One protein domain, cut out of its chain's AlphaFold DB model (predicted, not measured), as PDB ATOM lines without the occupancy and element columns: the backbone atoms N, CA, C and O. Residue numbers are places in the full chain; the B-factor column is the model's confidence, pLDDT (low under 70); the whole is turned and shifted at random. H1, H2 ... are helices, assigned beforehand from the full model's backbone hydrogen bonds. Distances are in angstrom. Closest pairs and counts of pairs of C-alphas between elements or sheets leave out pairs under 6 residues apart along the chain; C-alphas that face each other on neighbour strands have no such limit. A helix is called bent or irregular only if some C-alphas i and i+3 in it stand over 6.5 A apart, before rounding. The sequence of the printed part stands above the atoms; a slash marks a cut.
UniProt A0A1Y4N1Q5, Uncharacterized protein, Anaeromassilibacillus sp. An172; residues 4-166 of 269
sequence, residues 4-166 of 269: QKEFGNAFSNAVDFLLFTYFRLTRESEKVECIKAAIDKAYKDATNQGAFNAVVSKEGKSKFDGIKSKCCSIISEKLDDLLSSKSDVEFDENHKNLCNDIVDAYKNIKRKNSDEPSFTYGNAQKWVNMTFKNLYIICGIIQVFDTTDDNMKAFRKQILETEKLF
ATOM      1  N   GLN A   4     159.028-188.002 259.170       43.06
ATOM      2  CA  GLN A   4     158.051-188.578 258.229       43.06
ATOM      3  C   GLN A   4     158.201-190.098 257.998       43.06
ATOM      4  O   GLN A   4     157.199-190.778 257.795       43.06
ATOM      5  N   LYS A   5     159.419-190.657 258.067       51.94
ATOM      6  CA  LYS A   5     159.664-192.106 257.911       51.94
ATOM      7  C   LYS A   5     159.281-192.900 259.165       51.94
ATOM      8  O   LYS A   5     158.739-193.994 259.046       51.94
ATOM      9  N   GLU A   6     159.522-192.352 260.355       47.81
ATOM     10  CA  GLU A   6     159.126-192.993 261.621       47.81
ATOM     11  C   GLU A   6     157.607-192.962 261.834       47.81
ATOM     12  O   GLU A   6     157.023-193.976 262.222       47.81
ATOM     13  N   PHE A   7     156.946-191.848 261.494       53.19
ATOM     14  CA  PHE A   7     155.482-191.756 261.522       53.19
ATOM     15  C   PHE A   7     154.829-192.676 260.479       53.19
ATOM     16  O   PHE A   7     153.804-193.289 260.772       53.19
ATOM     17  N   GLY A   8     155.452-192.843 259.304       65.94
ATOM     18  CA  GLY A   8     155.014-193.799 258.285       65.94
ATOM     19  C   GLY A   8     155.015-195.247 258.785       65.94
ATOM     20  O   GLY A   8     154.028-195.954 258.589       65.94
ATOM     21  N   ASN A   9     156.065-195.670 259.499       76.56
ATOM     22  CA  ASN A   9     156.169-197.031 260.039       76.56
ATOM     23  C   ASN A   9     155.223-197.273 261.226       76.56
ATOM     24  O   ASN A   9     154.572-198.313 261.285       76.56
ATOM     25  N   ALA A  10     155.100-196.317 262.153       84.44
ATOM     26  CA  ALA A  10     154.194-196.456 263.295       84.44
ATOM     27  C   ALA A  10     152.718-196.499 262.862       84.44
ATOM     28  O   ALA A  10     151.961-197.348 263.335       84.44
ATOM     29  N   PHE A  11     152.315-195.629 261.929       84.50
ATOM     30  CA  PHE A  11     150.959-195.618 261.377       84.50
ATOM     31  C   PHE A  11     150.650-196.895 260.585       84.50
ATOM     32  O   PHE A  11     149.607-197.511 260.789       84.50
ATOM     33  N   SER A  12     151.591-197.329 259.744       84.00
ATOM     34  CA  SER A  12     151.521-198.596 259.011       84.00
ATOM     35  C   SER A  12     151.282-199.789 259.938       84.00
ATOM     36  O   SER A  12     150.328-200.537 259.742       84.00
ATOM     37  N   ASN A  13     152.084-199.910 260.999       88.31
ATOM     38  CA  ASN A  13     151.950-200.984 261.982       88.31
ATOM     39  C   ASN A  13     150.614-200.924 262.732       88.31
ATOM     40  O   ASN A  13     150.008-201.961 262.996       88.31
ATOM     41  N   ALA A  14     150.138-199.723 263.081       90.44
ATOM     42  CA  ALA A  14     148.845-199.555 263.738       90.44
ATOM     43  C   ALA A  14     147.690-200.010 262.835       90.44
ATOM     44  O   ALA A  14     146.773-200.686 263.304       90.44
ATOM     45  N   VAL A  15     147.745-199.686 261.539       88.94
ATOM     46  CA  VAL A  15     146.742-200.157 260.581       88.94
ATOM     47  C   VAL A  15     146.823-201.664 260.378       88.94
ATOM     48  O   VAL A  15     145.780-202.309 260.450       88.94
ATOM     49  N   ASP A  16     148.014-202.240 260.196       90.31
ATOM     50  CA  ASP A  16     148.165-203.697 260.087       90.31
ATOM     51  C   ASP A  16     147.621-204.400 261.332       90.31
ATOM     52  O   ASP A  16     146.907-205.391 261.221       90.31
ATOM     53  N   PHE A  17     147.871-203.857 262.524       92.62
ATOM     54  CA  PHE A  17     147.318-204.397 263.761       92.62
ATOM     55  C   PHE A  17     145.782-204.332 263.795       92.62
ATOM     56  O   PHE A  17     145.126-205.319 264.135       92.62
ATOM     57  N   LEU A  18     145.172-203.201 263.424       92.69
ATOM     58  CA  LEU A  18     143.708-203.069 263.369       92.69
ATOM     59  C   LEU A  18     143.087-203.999 262.316       92.69
ATOM     60  O   LEU A  18     142.091-204.673 262.586       92.69
ATOM     61  N   LEU A  19     143.703-204.090 261.139       92.75
ATOM     62  CA  LEU A  19     143.261-204.967 260.061       92.75
ATOM     63  C   LEU A  19     143.400-206.445 260.464       92.75
ATOM     64  O   LEU A  19     142.473-207.235 260.277       92.75
ATOM     65  N   PHE A  20     144.498-206.813 261.120       94.50
ATOM     66  CA  PHE A  20     144.742-208.178 261.571       94.50
ATOM     67  C   PHE A  20     143.829-208.576 262.734       94.50
ATOM     68  O   PHE A  20     143.362-209.713 262.815       94.50
ATOM     69  N   THR A  21     143.536-207.659 263.652       94.75
ATOM     70  CA  THR A  21     142.634-207.940 264.778       94.75
ATOM     71  C   THR A  21     141.187-208.102 264.325       94.75
ATOM     72  O   THR A  21     140.505-209.002 264.822       94.75
ATOM     73  N   TYR A  22     140.734-207.293 263.362       94.12
ATOM     74  CA  TYR A  22     139.350-207.324 262.888       94.12
ATOM     75  C   TYR A  22     139.109-208.343 261.760       94.12
ATOM     76  O   TYR A  22     138.146-209.111 261.828       94.12
ATOM     77  N   PHE A  23     139.988-208.388 260.754       95.56
ATOM     78  CA  PHE A  23     139.850-209.219 259.548       95.56
ATOM     79  C   PHE A  23     140.849-210.374 259.439       95.56
ATOM     80  O   PHE A  23     140.612-211.270 258.638       95.56
ATOM     81  N   ARG A  24     141.921-210.406 260.247       95.69
ATOM     82  CA  ARG A  24     143.055-211.347 260.083       95.69
ATOM     83  C   ARG A  24     143.830-211.136 258.777       95.69
ATOM     84  O   ARG A  24     144.380-212.086 258.238       95.69
ATOM     85  N   LEU A  25     143.880-209.892 258.308       94.25
ATOM     86  CA  LEU A  25     144.628-209.475 257.123       94.25
ATOM     87  C   LEU A  25     145.735-208.491 257.506       94.25
ATOM     88  O   LEU A  25     145.663-207.849 258.556       94.25
ATOM     89  N   THR A  26     146.710-208.328 256.623       90.50
ATOM     90  CA  THR A  26     147.662-207.209 256.627       90.50
ATOM     91  C   THR A  26     147.505-206.427 255.323       90.50
ATOM     92  O   THR A  26     146.760-206.829 254.429       90.50
ATOM     93  N   ARG A  27     148.183-205.285 255.189       86.75
ATOM     94  CA  ARG A  27     148.167-204.508 253.934       86.75
ATOM     95  C   ARG A  27     148.777-205.253 252.740       86.75
ATOM     96  O   ARG A  27     148.558-204.835 251.610       86.75
ATOM     97  N   GLU A  28     149.525-206.324 252.993       86.88
ATOM     98  CA  GLU A  28     150.137-207.187 251.974       86.88
ATOM     99  C   GLU A  28     149.223-208.346 251.549       86.88
ATOM    100  O   GLU A  28     149.597-209.119 250.674       86.88
ATOM    101  N   SER A  29     148.037-208.485 252.154       90.75
ATOM    102  CA  SER A  29     147.110-209.568 251.825       90.75
ATOM    103  C   SER A  29     146.559-209.469 250.401       90.75
ATOM    104  O   SER A  29     146.192-208.395 249.919       90.75
ATOM    105  N   GLU A  30     146.428-210.624 249.755       92.19
ATOM    106  CA  GLU A  30     145.969-210.743 248.372       92.19
ATOM    107  C   GLU A  30     144.434-210.649 248.245       92.19
ATOM    108  O   GLU A  30     143.684-210.794 249.221       92.19
ATOM    109  N   LYS A  31     143.932-210.484 247.007       93.19
ATOM    110  CA  LYS A  31     142.483-210.406 246.693       93.19
ATOM    111  C   LYS A  31     141.711-211.569 247.313       93.19
ATOM    112  O   LYS A  31     140.668-211.365 247.935       93.19
ATOM    113  N   VAL A  32     142.219-212.789 247.144       94.69
ATOM    114  CA  VAL A  32     141.553-214.017 247.602       94.69
ATOM    115  C   VAL A  32     141.446-214.052 249.128       94.69
ATOM    116  O   VAL A  32     140.399-214.416 249.668       94.69
ATOM    117  N   GLU A  33     142.493-213.620 249.833       95.56
ATOM    118  CA  GLU A  33     142.491-213.529 251.295       95.56
ATOM    119  C   GLU A  33     141.490-212.476 251.778       95.56
ATOM    120  O   GLU A  33     140.702-212.748 252.687       95.56
ATOM    121  N   CYS A  34     141.458-211.312 251.122       95.94
ATOM    122  CA  CYS A  34     140.519-210.234 251.425       95.94
ATOM    123  C   CYS A  34     139.058-210.681 251.276       95.94
ATOM    124  O   CYS A  34     138.247-210.445 252.174       95.94
ATOM    125  N   ILE A  35     138.729-211.364 250.174       97.75
ATOM    126  CA  ILE A  35     137.384-211.904 249.922       97.75
ATOM    127  C   ILE A  35     137.002-212.908 251.005       97.75
ATOM    128  O   ILE A  35     135.953-212.771 251.638       97.75
ATOM    129  N   LYS A  36     137.877-213.880 251.278       97.69
ATOM    130  CA  LYS A  36     137.626-214.899 252.298       97.69
ATOM    131  C   LYS A  36     137.393-214.271 253.673       97.69
ATOM    132  O   LYS A  36     136.413-214.605 254.339       97.69
ATOM    133  N   ALA A  37     138.248-213.335 254.082       97.38
ATOM    134  CA  ALA A  37     138.130-212.642 255.359       97.38
ATOM    135  C   ALA A  37     136.840-211.814 255.462       97.38
ATOM    136  O   ALA A  37     136.179-211.840 256.504       97.38
ATOM    137  N   ALA A  38     136.447-211.121 254.388       98.25
ATOM    138  CA  ALA A  38     135.208-210.349 254.341       98.25
ATOM    139  C   ALA A  38     133.969-211.238 254.521       98.25
ATOM    140  O   ALA A  38     133.114-210.917 255.354       98.25
ATOM    141  N   ILE A  39     133.912-212.371 253.808       98.31
ATOM    142  CA  ILE A  39     132.824-213.358 253.889       98.31
ATOM    143  C   ILE A  39     132.776-214.001 255.277       98.31
ATOM    144  O   ILE A  39     131.712-214.076 255.895       98.31
ATOM    145  N   ASP A  40     133.921-214.449 255.802       95.44
ATOM    146  CA  ASP A  40     133.997-215.107 257.108       95.44
ATOM    147  C   ASP A  40     133.615-214.166 258.253       95.44
ATOM    148  O   ASP A  40     132.954-214.581 259.213       95.44
ATOM    149  N   LYS A  41     134.022-212.894 258.170       95.62
ATOM    150  CA  LYS A  41     133.631-211.880 259.149       95.62
ATOM    151  C   LYS A  41     132.133-211.601 259.066       95.62
ATOM    152  O   LYS A  41     131.462-211.648 260.095       95.62
ATOM    153  N   ALA A  42     131.612-211.414 257.856       96.19
ATOM    154  CA  ALA A  42     130.199-211.168 257.612       96.19
ATOM    155  C   ALA A  42     129.300-212.310 258.114       96.19
ATOM    156  O   ALA A  42     128.257-212.043 258.708       96.19
ATOM    157  N   TYR A  43     129.732-213.568 257.981       93.88
ATOM    158  CA  TYR A  43     129.023-214.716 258.552       93.88
ATOM    159  C   TYR A  43     128.877-214.604 260.071       93.88
ATOM    160  O   TYR A  43     127.802-214.852 260.618       93.88
ATOM    161  N   LYS A  44     129.959-214.237 260.770       89.31
ATOM    162  CA  LYS A  44     129.948-214.094 262.235       89.31
ATOM    163  C   LYS A  44     128.991-212.990 262.679       89.31
ATOM    164  O   LYS A  44     128.325-213.157 263.696       89.31
ATOM    165  N   ASP A  45     128.913-211.902 261.913       87.12
ATOM    166  CA  ASP A  45     127.975-210.805 262.168       87.12
ATOM    167  C   ASP A  45     126.521-211.235 261.901       87.12
ATOM    168  O   ASP A  45     125.649-211.022 262.743       87.12
ATOM    169  N   ALA A  46     126.260-211.912 260.778       86.88
ATOM    170  CA  ALA A  46     124.925-212.381 260.400       86.88
ATOM    171  C   ALA A  46     124.384-213.484 261.322       86.88
ATOM    172  O   ALA A  46     123.189-213.550 261.587       86.88
ATOM    173  N   THR A  47     125.255-214.344 261.848       80.38
ATOM    174  CA  THR A  47     124.861-215.453 262.730       80.38
ATOM    175  C   THR A  47     125.028-215.149 264.210       80.38
ATOM    176  O   THR A  47     124.880-216.077 265.001       80.38
ATOM    177  N   ASN A  48     125.336-213.890 264.572       65.25
ATOM    178  CA  ASN A  48     125.649-213.393 265.919       65.25
ATOM    179  C   ASN A  48     125.464-214.470 267.000       65.25
ATOM    180  O   ASN A  48     124.343-214.712 267.462       65.25
ATOM    181  N   GLN A  49     126.560-215.180 267.299       56.34
ATOM    182  CA  GLN A  49     126.583-216.562 267.802       56.34
ATOM    183  C   GLN A  49     125.729-216.838 269.054       56.34
ATOM    184  O   GLN A  49     125.508-217.999 269.374       56.34
ATOM    185  N   GLY A  50     125.227-215.827 269.764       53.19
ATOM    186  CA  GLY A  50     124.239-215.989 270.832       53.19
ATOM    187  C   GLY A  50     122.811-216.232 270.329       53.19
ATOM    188  O   GLY A  50     122.174-217.196 270.744       53.19
ATOM    189  N   ALA A  51     122.302-215.398 269.416       61.09
ATOM    190  CA  ALA A  51     120.892-215.421 269.011       61.09
ATOM    191  C   ALA A  51     120.576-216.587 268.066       61.09
ATOM    192  O   ALA A  51     119.606-217.316 268.268       61.09
ATOM    193  N   PHE A  52     121.432-216.810 267.068       66.81
ATOM    194  CA  PHE A  52     121.237-217.891 266.108       66.81
ATOM    195  C   PHE A  52     121.518-219.268 266.735       66.81
ATOM    196  O   PHE A  52     120.698-220.176 266.632       66.81
ATOM    197  N   ASN A  53     122.612-219.432 267.492       66.19
ATOM    198  CA  ASN A  53     122.895-220.725 268.131       66.19
ATOM    199  C   ASN A  53     121.928-221.062 269.275       66.19
ATOM    200  O   ASN A  53     121.850-222.231 269.660       66.19
ATOM    201  N   ALA A  54     121.213-220.086 269.843       67.38
ATOM    202  CA  ALA A  54     120.161-220.358 270.820       67.38
ATOM    203  C   ALA A  54     118.935-221.023 270.176       67.38
ATOM    204  O   ALA A  54     118.279-221.841 270.823       67.38
ATOM    205  N   VAL A  55     118.648-220.718 268.904       70.88
ATOM    206  CA  VAL A  55     117.440-221.201 268.219       70.88
ATOM    207  C   VAL A  55     117.642-222.496 267.435       70.88
ATOM    208  O   VAL A  55     116.661-223.029 266.928       70.88
ATOM    209  N   VAL A  56     118.861-223.048 267.358       73.69
ATOM    210  CA  VAL A  56     119.145-224.280 266.593       73.69
ATOM    211  C   VAL A  56     119.481-225.477 267.489       73.69
ATOM    212  O   VAL A  56     120.173-225.352 268.504       73.69
ATOM    213  N   SER A  57     118.991-226.661 267.105       70.94
ATOM    214  CA  SER A  57     119.264-227.930 267.791       70.94
ATOM    215  C   SER A  57     120.755-228.310 267.751       70.94
ATOM    216  O   SER A  57     121.509-227.864 266.886       70.94
ATOM    217  N   LYS A  58     121.200-229.170 268.680       72.38
ATOM    218  CA  LYS A  58     122.591-229.671 268.710       72.38
ATOM    219  C   LYS A  58     122.977-230.423 267.427       72.38
ATOM    220  O   LYS A  58     124.106-230.300 266.973       72.38
ATOM    221  N   GLU A  59     122.041-231.155 266.830       69.06
ATOM    222  CA  GLU A  59     122.240-231.869 265.561       69.06
ATOM    223  C   GLU A  59     122.294-230.926 264.355       69.06
ATOM    224  O   GLU A  59     123.016-231.184 263.397       69.06
ATOM    225  N   GLY A  60     121.566-229.805 264.402       70.44
ATOM    226  CA  GLY A  60     121.734-228.733 263.426       70.44
ATOM    227  C   GLY A  60     123.130-228.121 263.529       70.44
ATOM    228  O   GLY A  60     123.783-227.938 262.505       70.44
ATOM    229  N   LYS A  61     123.617-227.890 264.763       72.75
ATOM    230  CA  LYS A  61     124.943-227.307 265.060       72.75
ATOM    231  C   LYS A  61     126.099-228.020 264.354       72.75
ATOM    232  O   LYS A  61     126.943-227.346 263.776       72.75
ATOM    233  N   SER A  62     126.108-229.353 264.324       73.44
ATOM    234  CA  SER A  62     127.186-230.121 263.678       73.44
ATOM    235  C   SER A  62     127.205-230.021 262.147       73.44
ATOM    236  O   SER A  62     128.234-230.292 261.536       73.44
ATOM    237  N   LYS A  63     126.098-229.614 261.513       79.31
ATOM    238  CA  LYS A  63     126.006-229.440 260.054       79.31
ATOM    239  C   LYS A  63     126.372-228.026 259.594       79.31
ATOM    240  O   LYS A  63     126.561-227.820 258.395       79.31
ATOM    241  N   PHE A  64     126.483-227.056 260.510       80.88
ATOM    242  CA  PHE A  64     126.714-225.657 260.133       80.88
ATOM    243  C   PHE A  64     128.033-225.430 259.443       80.88
ATOM    244  O   PHE A  64     128.037-224.683 258.479       80.88
ATOM    245  N   ASP A  65     129.114-226.057 259.893       82.56
ATOM    246  CA  ASP A  65     130.431-225.783 259.316       82.56
ATOM    247  C   ASP A  65     130.488-226.204 257.843       82.56
ATOM    248  O   ASP A  65     130.996-225.461 257.002       82.56
ATOM    249  N   GLY A  66     129.870-227.341 257.502       88.81
ATOM    250  CA  GLY A  66     129.746-227.803 256.119       88.81
ATOM    251  C   GLY A  66     128.884-226.877 255.259       88.81
ATOM    252  O   GLY A  66     129.295-226.498 254.163       88.81
ATOM    253  N   ILE A  67     127.713-226.462 255.760       91.06
ATOM    254  CA  ILE A  67     126.827-225.545 255.022       91.06
ATOM    255  C   ILE A  67     127.467-224.159 254.897       91.06
ATOM    256  O   ILE A  67     127.438-223.570 253.823       91.06
ATOM    257  N   LYS A  68     128.104-223.664 255.962       92.25
ATOM    258  CA  LYS A  68     128.838-222.401 255.970       92.25
ATOM    259  C   LYS A  68     129.914-222.423 254.891       92.25
ATOM    260  O   LYS A  68     129.952-221.504 254.087       92.25
ATOM    261  N   SER A  69     130.748-223.466 254.856       93.56
ATOM    262  CA  SER A  69     131.800-223.614 253.845       93.56
ATOM    263  C   SER A  69     131.222-223.565 252.426       93.56
ATOM    264  O   SER A  69     131.689-222.784 251.600       93.56
ATOM    265  N   LYS A  70     130.128-224.301 252.178       95.38
ATOM    266  CA  LYS A  70     129.400-224.260 250.902       95.38
ATOM    267  C   LYS A  70     128.910-222.848 250.559       95.38
ATOM    268  O   LYS A  70     129.118-222.393 249.442       95.38
ATOM    269  N   CYS A  71     128.280-222.147 251.498       96.69
ATOM    270  CA  CYS A  71     127.803-220.783 251.268       96.69
ATOM    271  C   CYS A  71     128.954-219.792 251.052       96.69
ATOM    272  O   CYS A  71     128.823-218.906 250.216       96.69
ATOM    273  N   CYS A  72     130.095-219.954 251.733       96.81
ATOM    274  CA  CYS A  72     131.286-219.145 251.465       96.81
ATOM    275  C   CYS A  72     131.763-219.311 250.014       96.81
ATOM    276  O   CYS A  72     132.101-218.312 249.377       96.81
ATOM    277  N   SER A  73     131.763-220.543 249.488       96.88
ATOM    278  CA  SER A  73     132.070-220.806 248.077       96.88
ATOM    279  C   SER A  73     131.061-220.136 247.147       96.88
ATOM    280  O   SER A  73     131.478-219.384 246.276       96.88
ATOM    281  N   ILE A  74     129.755-220.303 247.395       97.75
ATOM    282  CA  ILE A  74     128.691-219.683 246.581       97.75
ATOM    283  C   ILE A  74     128.845-218.156 246.532       97.75
ATOM    284  O   ILE A  74     128.776-217.562 245.458       97.75
ATOM    285  N   ILE A  75     129.081-217.506 247.679       98.31
ATOM    286  CA  ILE A  75     129.287-216.050 247.732       98.31
ATOM    287  C   ILE A  75     130.546-215.656 246.951       98.31
ATOM    288  O   ILE A  75     130.515-214.670 246.223       98.31
ATOM    289  N   SER A  76     131.638-216.413 247.088       97.25
ATOM    290  CA  SER A  76     132.896-216.123 246.383       97.25
ATOM    291  C   SER A  76     132.740-216.254 244.866       97.25
ATOM    292  O   SER A  76     133.227-215.399 244.135       97.25
ATOM    293  N   GLU A  77     132.040-217.291 244.403       96.50
ATOM    294  CA  GLU A  77     131.778-217.562 242.984       96.50
ATOM    295  C   GLU A  77     130.884-216.488 242.353       96.50
ATOM    296  O   GLU A  77     131.170-216.025 241.254       96.50
ATOM    297  N   LYS A  78     129.839-216.038 243.063       97.19
ATOM    298  CA  LYS A  78     128.901-215.013 242.566       97.19
ATOM    299  C   LYS A  78     129.386-213.574 242.738       97.19
ATOM    300  O   LYS A  78     128.716-212.640 242.297       97.19
ATOM    301  N   LEU A  79     130.525-213.366 243.402       96.50
ATOM    302  CA  LEU A  79     131.011-212.024 243.705       96.50
ATOM    303  C   LEU A  79     131.355-211.248 242.431       96.50
ATOM    304  O   LEU A  79     130.993-210.080 242.326       96.50
ATOM    305  N   ASP A  80     132.021-211.884 241.467       93.38
ATOM    306  CA  ASP A  80     132.424-211.209 240.231       93.38
ATOM    307  C   ASP A  80     131.199-210.809 239.376       93.38
ATOM    308  O   ASP A  80     131.215-209.727 238.787       93.38
ATOM    309  N   ASP A  81     130.109-211.588 239.385       94.62
ATOM    310  CA  ASP A  81     128.841-211.245 238.711       94.62
ATOM    311  C   ASP A  81     128.178-210.013 239.349       94.62
ATOM    312  O   ASP A  81     127.819-209.044 238.671       94.62
ATOM    313  N   LEU A  82     128.088-209.996 240.683       97.19
ATOM    314  CA  LEU A  82     127.572-208.848 241.436       97.19
ATOM    315  C   LEU A  82     128.425-207.596 241.207       97.19
ATOM    316  O   LEU A  82     127.897-206.510 240.979       97.19
ATOM    317  N   LEU A  83     129.749-207.741 241.218       96.25
ATOM    318  CA  LEU A  83     130.665-206.630 240.977       96.25
ATOM    319  C   LEU A  83     130.678-206.158 239.521       96.25
ATOM    320  O   LEU A  83     131.109-205.035 239.252       96.25
ATOM    321  N   SER A  84     130.209-206.985 238.588       95.38
ATOM    322  CA  SER A  84     130.101-206.643 237.170       95.38
ATOM    323  C   SER A  84     128.792-205.940 236.811       95.38
ATOM    324  O   SER A  84     128.738-205.333 235.735       95.38
ATOM    325  N   SER A  85     127.804-205.954 237.714       96.75
ATOM    326  CA  SER A  85     126.468-205.384 237.510       96.75
ATOM    327  C   SER A  85     126.524-203.906 237.100       96.75
ATOM    328  O   SER A  85     127.296-203.112 237.647       96.75
ATOM    329  N   LYS A  86     125.717-203.522 236.106       93.88
ATOM    330  CA  LYS A  86     125.713-202.174 235.500       93.88
ATOM    331  C   LYS A  86     124.546-201.301 235.936       93.88
ATOM    332  O   LYS A  86     124.542-200.104 235.644       93.88
ATOM    333  N   SER A  87     123.570-201.874 236.633       95.94
ATOM    334  CA  SER A  87     122.365-201.182 237.086       95.94
ATOM    335  C   SER A  87     121.879-201.715 238.429       95.94
ATOM    336  O   SER A  87     122.228-202.828 238.815       95.94
ATOM    337  N   ASP A  88     121.034-200.932 239.103       95.00
ATOM    338  CA  ASP A  88     120.322-201.370 240.307       95.00
ATOM    339  C   ASP A  88     119.511-202.641 240.056       95.00
ATOM    340  O   ASP A  88     119.578-203.562 240.851       95.00
ATOM    341  N   VAL A  89     118.799-202.726 238.927       96.19
ATOM    342  CA  VAL A  89     117.944-203.880 238.600       96.19
ATOM    343  C   VAL A  89     118.760-205.168 238.502       96.19
ATOM    344  O   VAL A  89     118.392-206.180 239.087       96.19
ATOM    345  N   GLU A  90     119.887-205.118 237.791       97.50
ATOM    346  CA  GLU A  90     120.775-206.271 237.622       97.50
ATOM    347  C   GLU A  90     121.421-206.687 238.950       97.50
ATOM    348  O   GLU A  90     121.467-207.873 239.278       97.50
ATOM    349  N   PHE A  91     121.885-205.712 239.741       97.50
ATOM    350  CA  PHE A  91     122.460-205.992 241.052       97.50
ATOM    351  C   PHE A  91     121.415-206.587 242.004       97.50
ATOM    352  O   PHE A  91     121.697-207.593 242.650       97.50
ATOM    353  N   ASP A  92     120.211-206.012 242.056       97.56
ATOM    354  CA  ASP A  92     119.109-206.451 242.916       97.56
ATOM    355  C   ASP A  92     118.679-207.889 242.568       97.56
ATOM    356  O   ASP A  92     118.471-208.711 243.464       97.56
ATOM    357  N   GLU A  93     118.609-208.238 241.278       97.56
ATOM    358  CA  GLU A  93     118.289-209.597 240.824       97.56
ATOM    359  C   GLU A  93     119.389-210.604 241.196       97.56
ATOM    360  O   GLU A  93     119.106-211.659 241.776       97.56
ATOM    361  N   ASN A  94     120.656-210.268 240.935       98.00
ATOM    362  CA  ASN A  94     121.797-211.107 241.306       98.00
ATOM    363  C   ASN A  94     121.899-211.292 242.827       98.00
ATOM    364  O   ASN A  94     122.160-212.399 243.311       98.00
ATOM    365  N   HIS A  95     121.649-210.224 243.586       98.19
ATOM    366  CA  HIS A  95     121.648-210.222 245.045       98.19
ATOM    367  C   HIS A  95     120.543-211.122 245.595       98.19
ATOM    368  O   HIS A  95     120.811-211.979 246.444       98.19
ATOM    369  N   LYS A  96     119.327-210.994 245.054       98.00
ATOM    370  CA  LYS A  96     118.191-211.844 245.410       98.00
ATOM    371  C   LYS A  96     118.484-213.315 245.141       98.00
ATOM    372  O   LYS A  96     118.269-214.145 246.026       98.00
ATOM    373  N   ASN A  97     119.010-213.639 243.961       98.06
ATOM    374  CA  ASN A  97     119.358-215.011 243.596       98.06
ATOM    375  C   ASN A  97     120.413-215.595 244.547       98.06
ATOM    376  O   ASN A  97     120.241-216.705 245.046       98.06
ATOM    377  N   LEU A  98     121.464-214.832 244.869       98.50
ATOM    378  CA  LEU A  98     122.473-215.249 245.844       98.50
ATOM    379  C   LEU A  98     121.870-215.469 247.241       98.50
ATOM    380  O   LEU A  98     122.176-216.467 247.897       98.50
ATOM    381  N   CYS A  99     121.001-214.570 247.711       98.12
ATOM    382  CA  CYS A  99     120.347-214.733 249.008       98.12
ATOM    383  C   CYS A  99     119.487-216.001 249.054       98.12
ATOM    384  O   CYS A  99     119.557-216.747 250.035       98.12
ATOM    385  N   ASN A 100     118.735-216.282 247.989       97.62
ATOM    386  CA  ASN A 100     117.908-217.482 247.887       97.62
ATOM    387  C   ASN A 100     118.751-218.765 247.863       97.62
ATOM    388  O   ASN A 100     118.437-219.693 248.607       97.62
ATOM    389  N   ASP A 101     119.882-218.787 247.150       97.75
ATOM    390  CA  ASP A 101     120.814-219.926 247.171       97.75
ATOM    391  C   ASP A 101     121.351-220.218 248.586       97.75
ATOM    392  O   ASP A 101     121.462-221.378 249.003       97.75
ATOM    393  N   ILE A 102     121.667-219.168 249.355       96.88
ATOM    394  CA  ILE A 102     122.123-219.298 250.747       96.88
ATOM    395  C   ILE A 102     120.993-219.837 251.632       96.88
ATOM    396  O   ILE A 102     121.225-220.751 252.427       96.88
ATOM    397  N   VAL A 103     119.773-219.299 251.516       94.75
ATOM    398  CA  VAL A 103     118.606-219.786 252.276       94.75
ATOM    399  C   VAL A 103     118.342-221.260 251.967       94.75
ATOM    400  O   VAL A 103     118.183-222.068 252.888       94.75
ATOM    401  N   ASP A 104     118.387-221.640 250.693       95.06
ATOM    402  CA  ASP A 104     118.175-223.013 250.243       95.06
ATOM    403  C   ASP A 104     119.235-223.982 250.765       95.06
ATOM    404  O   ASP A 104     118.918-225.129 251.100       95.06
ATOM    405  N   ALA A 105     120.484-223.534 250.913       93.81
ATOM    406  CA  ALA A 105     121.533-224.333 251.538       93.81
ATOM    407  C   ALA A 105     121.213-224.680 253.007       93.81
ATOM    408  O   ALA A 105     121.618-225.740 253.493       93.81
ATOM    409  N   TYR A 106     120.434-223.837 253.696       90.44
ATOM    410  CA  TYR A 106     120.011-224.023 255.086       90.44
ATOM    411  C   TYR A 106     118.587-224.577 255.264       90.44
ATOM    412  O   TYR A 106     118.190-224.827 256.404       90.44
ATOM    413  N   LYS A 107     117.819-224.830 254.195       88.69
ATOM    414  CA  LYS A 107     116.378-225.172 254.275       88.69
ATOM    415  C   LYS A 107     116.024-226.361 255.179       88.69
ATOM    416  O   LYS A 107     114.945-226.410 255.773       88.69
ATOM    417  N   ASN A 108     116.956-227.306 255.317       86.44
ATOM    418  CA  ASN A 108     116.802-228.511 256.137       86.44
ATOM    419  C   ASN A 108     117.245-228.324 257.596       86.44
ATOM    420  O   ASN A 108     117.152-229.258 258.392       86.44
ATOM    421  N   ILE A 109     117.739-227.141 257.967       84.06
ATOM    422  CA  ILE A 109     118.123-226.826 259.338       84.06
ATOM    423  C   ILE A 109     116.974-226.083 260.008       84.06
ATOM    424  O   ILE A 109     116.725-224.903 259.748       84.06
ATOM    425  N   LYS A 110     116.267-226.793 260.881       82.88
ATOM    426  CA  LYS A 110     115.087-226.292 261.584       82.88
ATOM    427  C   LYS A 110     115.434-225.663 262.926       82.88
ATOM    428  O   LYS A 110     116.474-225.957 263.528       82.88
ATOM    429  N   ARG A 111     114.552-224.783 263.397       80.50
ATOM    430  CA  ARG A 111     114.629-224.247 264.755       80.50
ATOM    431  C   ARG A 111     114.341-225.339 265.780       80.50
ATOM    432  O   ARG A 111     113.667-226.330 265.516       80.50
ATOM    433  N   LYS A 112     114.858-225.165 266.991       80.31
ATOM    434  CA  LYS A 112     114.543-226.054 268.107       80.31
ATOM    435  C   LYS A 112     113.037-225.986 268.385       80.31
ATOM    436  O   LYS A 112     112.510-224.899 268.600       80.31
ATOM    437  N   ASN A 113     112.381-227.143 268.436       81.38
ATOM    438  CA  ASN A 113     110.950-227.282 268.726       81.38
ATOM    439  C   ASN A 113     110.018-226.574 267.716       81.38
ATOM    440  O   ASN A 113     108.925-226.162 268.093       81.38
ATOM    441  N   SER A 114     110.445-226.391 266.463       79.31
ATOM    442  CA  SER A 114     109.616-225.797 265.408       79.31
ATOM    443  C   SER A 114     110.049-226.290 264.026       79.31
ATOM    444  O   SER A 114     111.235-226.514 263.792       79.31
ATOM    445  N   ASP A 115     109.099-226.399 263.098       79.75
ATOM    446  CA  ASP A 115     109.365-226.693 261.682       79.75
ATOM    447  C   ASP A 115     109.819-225.455 260.886       79.75
ATOM    448  O   ASP A 115     110.124-225.541 259.686       79.75
ATOM    449  N   GLU A 116     109.911-224.299 261.546       80.44
ATOM    450  CA  GLU A 116     110.441-223.072 260.963       80.44
ATOM    451  C   GLU A 116     111.922-223.222 260.568       80.44
ATOM    452  O   GLU A 116     112.723-223.802 261.318       80.44
ATOM    453  N   PRO A 117     112.334-222.645 259.425       81.44
ATOM    454  CA  PRO A 117     113.740-222.522 259.069       81.44
ATOM    455  C   PRO A 117     114.536-221.782 260.149       81.44
ATOM    456  O   PRO A 117     114.133-220.736 260.669       81.44
ATOM    457  N   SER A 118     115.709-222.314 260.484       82.69
ATOM    458  CA  SER A 118     116.658-221.610 261.352       82.69
ATOM    459  C   SER A 118     117.235-220.374 260.669       82.69
ATOM    460  O   SER A 118     117.406-219.341 261.318       82.69
ATOM    461  N   PHE A 119     117.485-220.477 259.363       88.81
ATOM    462  CA  PHE A 119     118.101-219.457 258.535       88.81
ATOM    463  C   PHE A 119     117.064-218.862 257.577       88.81
ATOM    464  O   PHE A 119     116.400-219.597 256.852       88.81
ATOM    465  N   THR A 120     116.906-217.543 257.600       91.38
ATOM    466  CA  THR A 120     115.920-216.795 256.809       91.38
ATOM    467  C   THR A 120     116.615-215.914 255.776       91.38
ATOM    468  O   THR A 120     117.840-215.748 255.813       91.38
ATOM    469  N   TYR A 121     115.824-215.289 254.903       94.62
ATOM    470  CA  TYR A 121     116.314-214.276 253.974       94.62
ATOM    471  C   TYR A 121     117.028-213.132 254.711       94.62
ATOM    472  O   TYR A 121     118.111-212.712 254.318       94.62
ATOM    473  N   GLY A 122     116.496-212.713 255.863       92.94
ATOM    474  CA  GLY A 122     117.122-211.743 256.756       92.94
ATOM    475  C   GLY A 122     118.562-212.071 257.170       92.94
ATOM    476  O   GLY A 122     119.394-211.165 257.244       92.94
ATOM    477  N   ASN A 123     118.892-213.351 257.388       92.38
ATOM    478  CA  ASN A 123     120.276-213.772 257.639       92.38
ATOM    479  C   ASN A 123     121.125-213.748 256.363       92.38
ATOM    480  O   ASN A 123     122.277-213.315 256.409       92.38
ATOM    481  N   ALA A 124     120.564-214.202 255.238       95.50
ATOM    482  CA  ALA A 124     121.256-214.238 253.953       95.50
ATOM    483  C   ALA A 124     121.650-212.829 253.494       95.50
ATOM    484  O   ALA A 124     122.836-212.571 253.292       95.50
ATOM    485  N   GLN A 125     120.697-211.888 253.458       95.19
ATOM    486  CA  GLN A 125     120.971-210.497 253.081       95.19
ATOM    487  C   GLN A 125     121.989-209.847 254.020       95.19
ATOM    488  O   GLN A 125     122.890-209.154 253.559       95.19
ATOM    489  N   LYS A 126     121.931-210.122 255.336       95.00
ATOM    490  CA  LYS A 126     122.903-209.559 256.284       95.00
ATOM    491  C   LYS A 126     124.305-210.068 255.975       95.00
ATOM    492  O   LYS A 126     125.242-209.276 256.005       95.00
ATOM    493  N   TRP A 127     124.452-211.356 255.662       96.88
ATOM    494  CA  TRP A 127     125.738-211.944 255.293       96.88
ATOM    495  C   TRP A 127     126.271-211.347 253.984       96.88
ATOM    496  O   TRP A 127     127.411-210.879 253.941       96.88
ATOM    497  N   VAL A 128     125.450-211.283 252.937       98.00
ATOM    498  CA  VAL A 128     125.851-210.716 251.640       98.00
ATOM    499  C   VAL A 128     126.222-209.236 251.782       98.00
ATOM    500  O   VAL A 128     127.332-208.840 251.430       98.00
ATOM    501  N   ASN A 129     125.371-208.423 252.408       97.81
ATOM    502  CA  ASN A 129     125.603-206.981 252.532       97.81
ATOM    503  C   ASN A 129     126.811-206.682 253.425       97.81
ATOM    504  O   ASN A 129     127.623-205.814 253.107       97.81
ATOM    505  N   MET A 130     126.987-207.422 254.530       97.31
ATOM    506  CA  MET A 130     128.188-207.278 255.359       97.31
ATOM    507  C   MET A 130     129.455-207.687 254.608       97.31
ATOM    508  O   MET A 130     130.508-207.116 254.879       97.31
ATOM    509  N   THR A 131     129.381-208.636 253.670       98.44
ATOM    510  CA  THR A 131     130.529-209.000 252.827       98.44
ATOM    511  C   THR A 131     130.957-207.799 251.988       98.44
ATOM    512  O   THR A 131     132.120-207.406 252.052       98.44
ATOM    513  N   PHE A 132     130.020-207.143 251.298       98.25
ATOM    514  CA  PHE A 132     130.306-205.929 250.527       98.25
ATOM    515  C   PHE A 132     130.790-204.767 251.395       98.25
ATOM    516  O   PHE A 132     131.778-204.123 251.050       98.25
ATOM    517  N   LYS A 133     130.180-204.550 252.569       97.50
ATOM    518  CA  LYS A 133     130.663-203.564 253.549       97.50
ATOM    519  C   LYS A 133     132.110-203.834 253.957       97.50
ATOM    520  O   LYS A 133     132.930-202.919 253.984       97.50
ATOM    521  N   ASN A 134     132.428-205.084 254.282       97.62
ATOM    522  CA  ASN A 134     133.769-205.479 254.690       97.62
ATOM    523  C   ASN A 134     134.772-205.278 253.548       97.62
ATOM    524  O   ASN A 134     135.836-204.717 253.788       97.62
ATOM    525  N   LEU A 135     134.424-205.655 252.314       97.50
ATOM    526  CA  LEU A 135     135.258-205.412 251.132       97.50
ATOM    527  C   LEU A 135     135.489-203.918 250.881       97.50
ATOM    528  O   LEU A 135     136.627-203.518 250.640       97.50
ATOM    529  N   TYR A 136     134.442-203.098 250.994       96.38
ATOM    530  CA  TYR A 136     134.533-201.643 250.891       96.38
ATOM    531  C   TYR A 136     135.500-201.063 251.935       96.38
ATOM    532  O   TYR A 136     136.406-200.308 251.586       96.38
ATOM    533  N   ILE A 137     135.381-201.481 253.201       94.50
ATOM    534  CA  ILE A 137     136.279-201.050 254.284       94.50
ATOM    535  C   ILE A 137     137.720-201.500 254.021       94.50
ATOM    536  O   ILE A 137     138.636-200.684 254.113       94.50
ATOM    537  N   ILE A 138     137.934-202.775 253.681       94.06
ATOM    538  CA  ILE A 138     139.267-203.327 253.397       94.06
ATOM    539  C   ILE A 138     139.923-202.542 252.252       94.06
ATOM    540  O   ILE A 138     141.041-202.053 252.401       94.06
ATOM    541  N   CYS A 139     139.209-202.338 251.141       91.12
ATOM    542  CA  CYS A 139     139.720-201.597 249.987       91.12
ATOM    543  C   CYS A 139     139.969-200.112 250.296       91.12
ATOM    544  O   CYS A 139     140.951-199.543 249.813       91.12
ATOM    545  N   GLY A 140     139.121-199.492 251.122       88.88
ATOM    546  CA  GLY A 140     139.301-198.119 251.595       88.88
ATOM    547  C   GLY A 140     140.523-197.952 252.502       88.88
ATOM    548  O   GLY A 140     141.216-196.943 252.413       88.88
ATOM    549  N   ILE A 141     140.843-198.951 253.331       86.69
ATOM    550  CA  ILE A 141     142.066-198.956 254.148       86.69
ATOM    551  C   ILE A 141     143.297-199.135 253.256       86.69
ATOM    552  O   ILE A 141     144.246-198.361 253.368       86.69
ATOM    553  N   ILE A 142     143.280-200.113 252.343       79.50
ATOM    554  CA  ILE A 142     144.411-200.410 251.447       79.50
ATOM    555  C   ILE A 142     144.748-199.211 250.545       79.50
ATOM    556  O   ILE A 142     145.921-198.966 250.269       79.50
ATOM    557  N   GLN A 143     143.750-198.411 250.147       77.25
ATOM    558  CA  GLN A 143     143.951-197.163 249.400       77.25
ATOM    559  C   GLN A 143     144.974-196.221 250.041       77.25
ATOM    560  O   GLN A 143     145.688-195.530 249.323       77.25
ATOM    561  N   VAL A 144     145.031-196.161 251.372       75.81
ATOM    562  CA  VAL A 144     145.893-195.217 252.098       75.81
ATOM    563  C   VAL A 144     147.383-195.557 251.939       75.81
ATOM    564  O   VAL A 144     148.233-194.715 252.211       75.81
ATOM    565  N   PHE A 145     147.710-196.770 251.486       72.62
ATOM    566  CA  PHE A 145     149.069-197.311 251.513       72.62
ATOM    567  C   PHE A 145     149.683-197.592 250.139       72.62
ATOM    568  O   PHE A 145     150.756-198.182 250.103       72.62
ATOM    569  N   ASP A 146     149.036-197.175 249.041       66.88
ATOM    570  CA  ASP A 146     149.531-197.333 247.661       66.88
ATOM    571  C   ASP A 146     150.135-198.725 247.386       66.88
ATOM    572  O   ASP A 146     151.332-198.878 247.136       66.88
ATOM    573  N   THR A 147     149.293-199.768 247.433       73.38
ATOM    574  CA  THR A 147     149.721-201.130 247.063       73.38
ATOM    575  C   THR A 147     150.332-201.156 245.661       73.38
ATOM    576  O   THR A 147     149.822-200.519 244.735       73.38
ATOM    577  N   THR A 148     151.417-201.911 245.479       75.75
ATOM    578  CA  THR A 148     152.046-202.108 244.168       75.75
ATOM    579  C   THR A 148     151.365-203.193 243.338       75.75
ATOM    580  O   THR A 148     151.585-203.218 242.131       75.75
ATOM    581  N   ASP A 149     150.524-204.041 243.941       84.75
ATOM    582  CA  ASP A 149     149.836-205.150 243.268       84.75
ATOM    583  C   ASP A 149     148.700-204.647 242.356       84.75
ATOM    584  O   ASP A 149     147.689-204.103 242.812       84.75
ATOM    585  N   ASP A 150     148.862-204.848 241.047       88.44
ATOM    586  CA  ASP A 150     147.901-204.427 240.029       88.44
ATOM    587  C   ASP A 150     146.560-205.170 240.116       88.44
ATOM    588  O   ASP A 150     145.517-204.565 239.851       88.44
ATOM    589  N   ASN A 151     146.546-206.433 240.561       89.94
ATOM    590  CA  ASN A 151     145.303-207.176 240.777       89.94
ATOM    591  C   ASN A 151     144.499-206.553 241.920       89.94
ATOM    592  O   ASN A 151     143.286-206.371 241.804       89.94
ATOM    593  N   MET A 152     145.176-206.166 243.003       89.56
ATOM    594  CA  MET A 152     144.537-205.471 244.120       89.56
ATOM    595  C   MET A 152     144.069-204.066 243.750       89.56
ATOM    596  O   MET A 152     142.980-203.660 244.163       89.56
ATOM    597  N   LYS A 153     144.822-203.332 242.919       89.50
ATOM    598  CA  LYS A 153     144.364-202.041 242.375       89.50
ATOM    599  C   LYS A 153     143.101-202.204 241.531       89.50
ATOM    600  O   LYS A 153     142.153-201.438 241.715       89.50
ATOM    601  N   ALA A 154     143.073-203.190 240.633       91.94
ATOM    602  CA  ALA A 154     141.917-203.472 239.785       91.94
ATOM    603  C   ALA A 154     140.696-203.882 240.620       91.94
ATOM    604  O   ALA A 154     139.610-203.336 240.430       91.94
ATOM    605  N   PHE A 155     140.891-204.768 241.599       92.75
ATOM    606  CA  PHE A 155     139.833-205.200 242.506       92.75
ATOM    607  C   PHE A 155     139.261-204.037 243.320       92.75
ATOM    608  O   PHE A 155     138.049-203.842 243.360       92.75
ATOM    609  N   ARG A 156     140.123-203.196 243.902       91.50
ATOM    610  CA  ARG A 156     139.694-201.982 244.606       91.50
ATOM    611  C   ARG A 156     138.890-201.060 243.694       91.50
ATOM    612  O   ARG A 156     137.856-200.548 244.112       91.50
ATOM    613  N   LYS A 157     139.375-200.813 242.475       92.12
ATOM    614  CA  LYS A 157     138.677-199.959 241.508       92.12
ATOM    615  C   LYS A 157     137.269-200.494 241.240       92.12
ATOM    616  O   LYS A 157     136.320-199.726 241.323       92.12
ATOM    617  N   GLN A 158     137.139-201.801 241.025       94.31
ATOM    618  CA  GLN A 158     135.850-202.457 240.822       94.31
ATOM    619  C   GLN A 158     134.914-202.277 242.030       94.31
ATOM    620  O   GLN A 158     133.759-201.904 241.855       94.31
ATOM    621  N   ILE A 159     135.412-202.458 243.259       95.44
ATOM    622  CA  ILE A 159     134.626-202.222 244.482       95.44
ATOM    623  C   ILE A 159     134.097-200.784 244.541       95.44
ATOM    624  O   ILE A 159     132.920-200.581 244.825       95.44
ATOM    625  N   LEU A 160     134.942-199.791 244.252       91.56
ATOM    626  CA  LEU A 160     134.561-198.375 244.311       91.56
ATOM    627  C   LEU A 160     133.619-197.953 243.170       91.56
ATOM    628  O   LEU A 160     132.788-197.072 243.353       91.56
ATOM    629  N   GLU A 161     133.727-198.564 241.991       92.56
ATOM    630  CA  GLU A 161     132.816-198.289 240.870       92.56
ATOM    631  C   GLU A 161     131.415-198.876 241.106       92.56
ATOM    632  O   GLU A 161     130.417-198.304 240.651       92.56
ATOM    633  N   THR A 162     131.339-199.979 241.855       95.44
ATOM    634  CA  THR A 162     130.092-200.701 242.136       95.44
ATOM    635  C   THR A 162     129.467-200.325 243.487       95.44
ATOM    636  O   THR A 162     128.289-200.598 243.693       95.44
ATOM    637  N   GLU A 163     130.178-199.632 244.390       95.31
ATOM    638  CA  GLU A 163     129.714-199.371 245.771       95.31
ATOM    639  C   GLU A 163     128.342-198.694 245.883       95.31
ATOM    640  O   GLU A 163     127.608-198.924 246.843       95.31
ATOM    641  N   LYS A 164     127.962-197.902 244.876       95.62
ATOM    642  CA  LYS A 164     126.649-197.253 244.788       95.62
ATOM    643  C   LYS A 164     125.476-198.231 244.709       95.62
ATOM    644  O   LYS A 164     124.367-197.837 245.044       95.62
ATOM    645  N   LEU A 165     125.728-199.462 244.267       97.06
ATOM    646  CA  LEU A 165     124.737-200.532 244.165       97.06
ATOM    647  C   LEU A 165     124.665-201.367 245.450       97.06
ATOM    648  O   LEU A 165     123.729-202.136 245.625       97.06
ATOM    649  N   PHE A 166     125.641-201.254 246.359       97.56
ATOM    650  CA  PHE A 166     125.681-202.097 247.550       97.56
ATOM    651  C   PHE A 166     124.556-201.752 248.518       97.56
ATOM    652  O   PHE A 166     124.399-200.605 248.934       97.56
TER     653      PHE A 166
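Overview. This is residues 4 to 166 of the 269 residues of an uncharacterized protein of Anaeromassilibacillus sp. An172 (UniProt A0A1Y4N1Q5). The longest helix, H7, and H2, which crosses it, make the middle of this all-helix domain; the H5-H6 hairpin packs across this pair, H6 on H7 and H5 on H2, and H8 packs on H7 farther along. H1 runs near H7, the opposite way and at a shallow tilt of 13 degrees, and reaches one end of the long axis; the loop of residues 107 to 120 reaches the other, where short H3 and H4 also lie. The printed part has 163 residues with eight named helices, H1 to H8 in order along the chain, and no named strand. The whole is compact, with a radius of gyration of the C-alphas of 17.7 A, yet elongated, spanning 62 by 35 by 20 A.

Along the chain. H7, residues 121 to 145, is 37.0 A long and begins at C-alpha 121 (116.314, -214.276, 253.974). H2 is residues 31 to 46, 22.4 A. H5 is residues 64 to 84, 30.0 A, with a kink of 33 degrees near residue 78; it is only just irregular, C-alphas 77 and 80 being 7.0 A apart. H6 is residues 88 to 106, 27.0 A. H8, residues 150 to 165, 23.9 A, is irregular, C-alphas 161 and 164 being 7.4 A apart; it ends at C-alpha 165 (124.737, -200.532, 244.165). H1, residues 4 to 22, 26.9 A, begins at C-alpha 4 (158.051, -188.578, 258.229). H3 is residues 51 to 55 and H4 residues 58 to 61.

Arrangement. H7 and H2 touch at a steep tilt of 43 degrees, opposite ways; their closest C-alphas, Ala 42 and Met 130, are 4.9 A apart. H7, with residues 121 to 128 alone, touches H6 at a steep tilt of 61 degrees, closest at C-alphas Ala 124 and Cys 99, 5.1 A. H7, with residues 135 to 140 alone, touches H8, closest at C-alphas Cys 139 and Arg 156, 5.4 A. H5 and H6 are a helical hairpin at a shallow tilt of 12 degrees, closest at C-alphas Leu 82 and Phe 91, 5.9 A. H2, with residues 35 to 40 alone, touches H5, closest at C-alphas Ile 39 and Cys 72, 6.5 A. H1 is close to H7 but not clearly touching, at C-alphas Leu 19 and Ile 138, 7.9 A. H3 and H4 touch no helix. Every O i to N i+4 pair is within hydrogen-bond range in H1, H2 and H6, but 15 of 17 in H5, 19 of 21 in H7, 10 of 12 in H8 and 0 of 1 in H3, where 1 of 2 O i to N i+3 pairs is within range; H4 is too short for an O i to N i+4 pair.

Size, cuts and confidence. The two C-alphas farthest apart, Gln 4 and Asp 115, are 61.9 A from each other. The printed part has no cut, and the link H6 to H7 is long. Mean pLDDT of the printed part is 88.2; residues 4 to 8, 48 to 54, 59 and 146 are under 70.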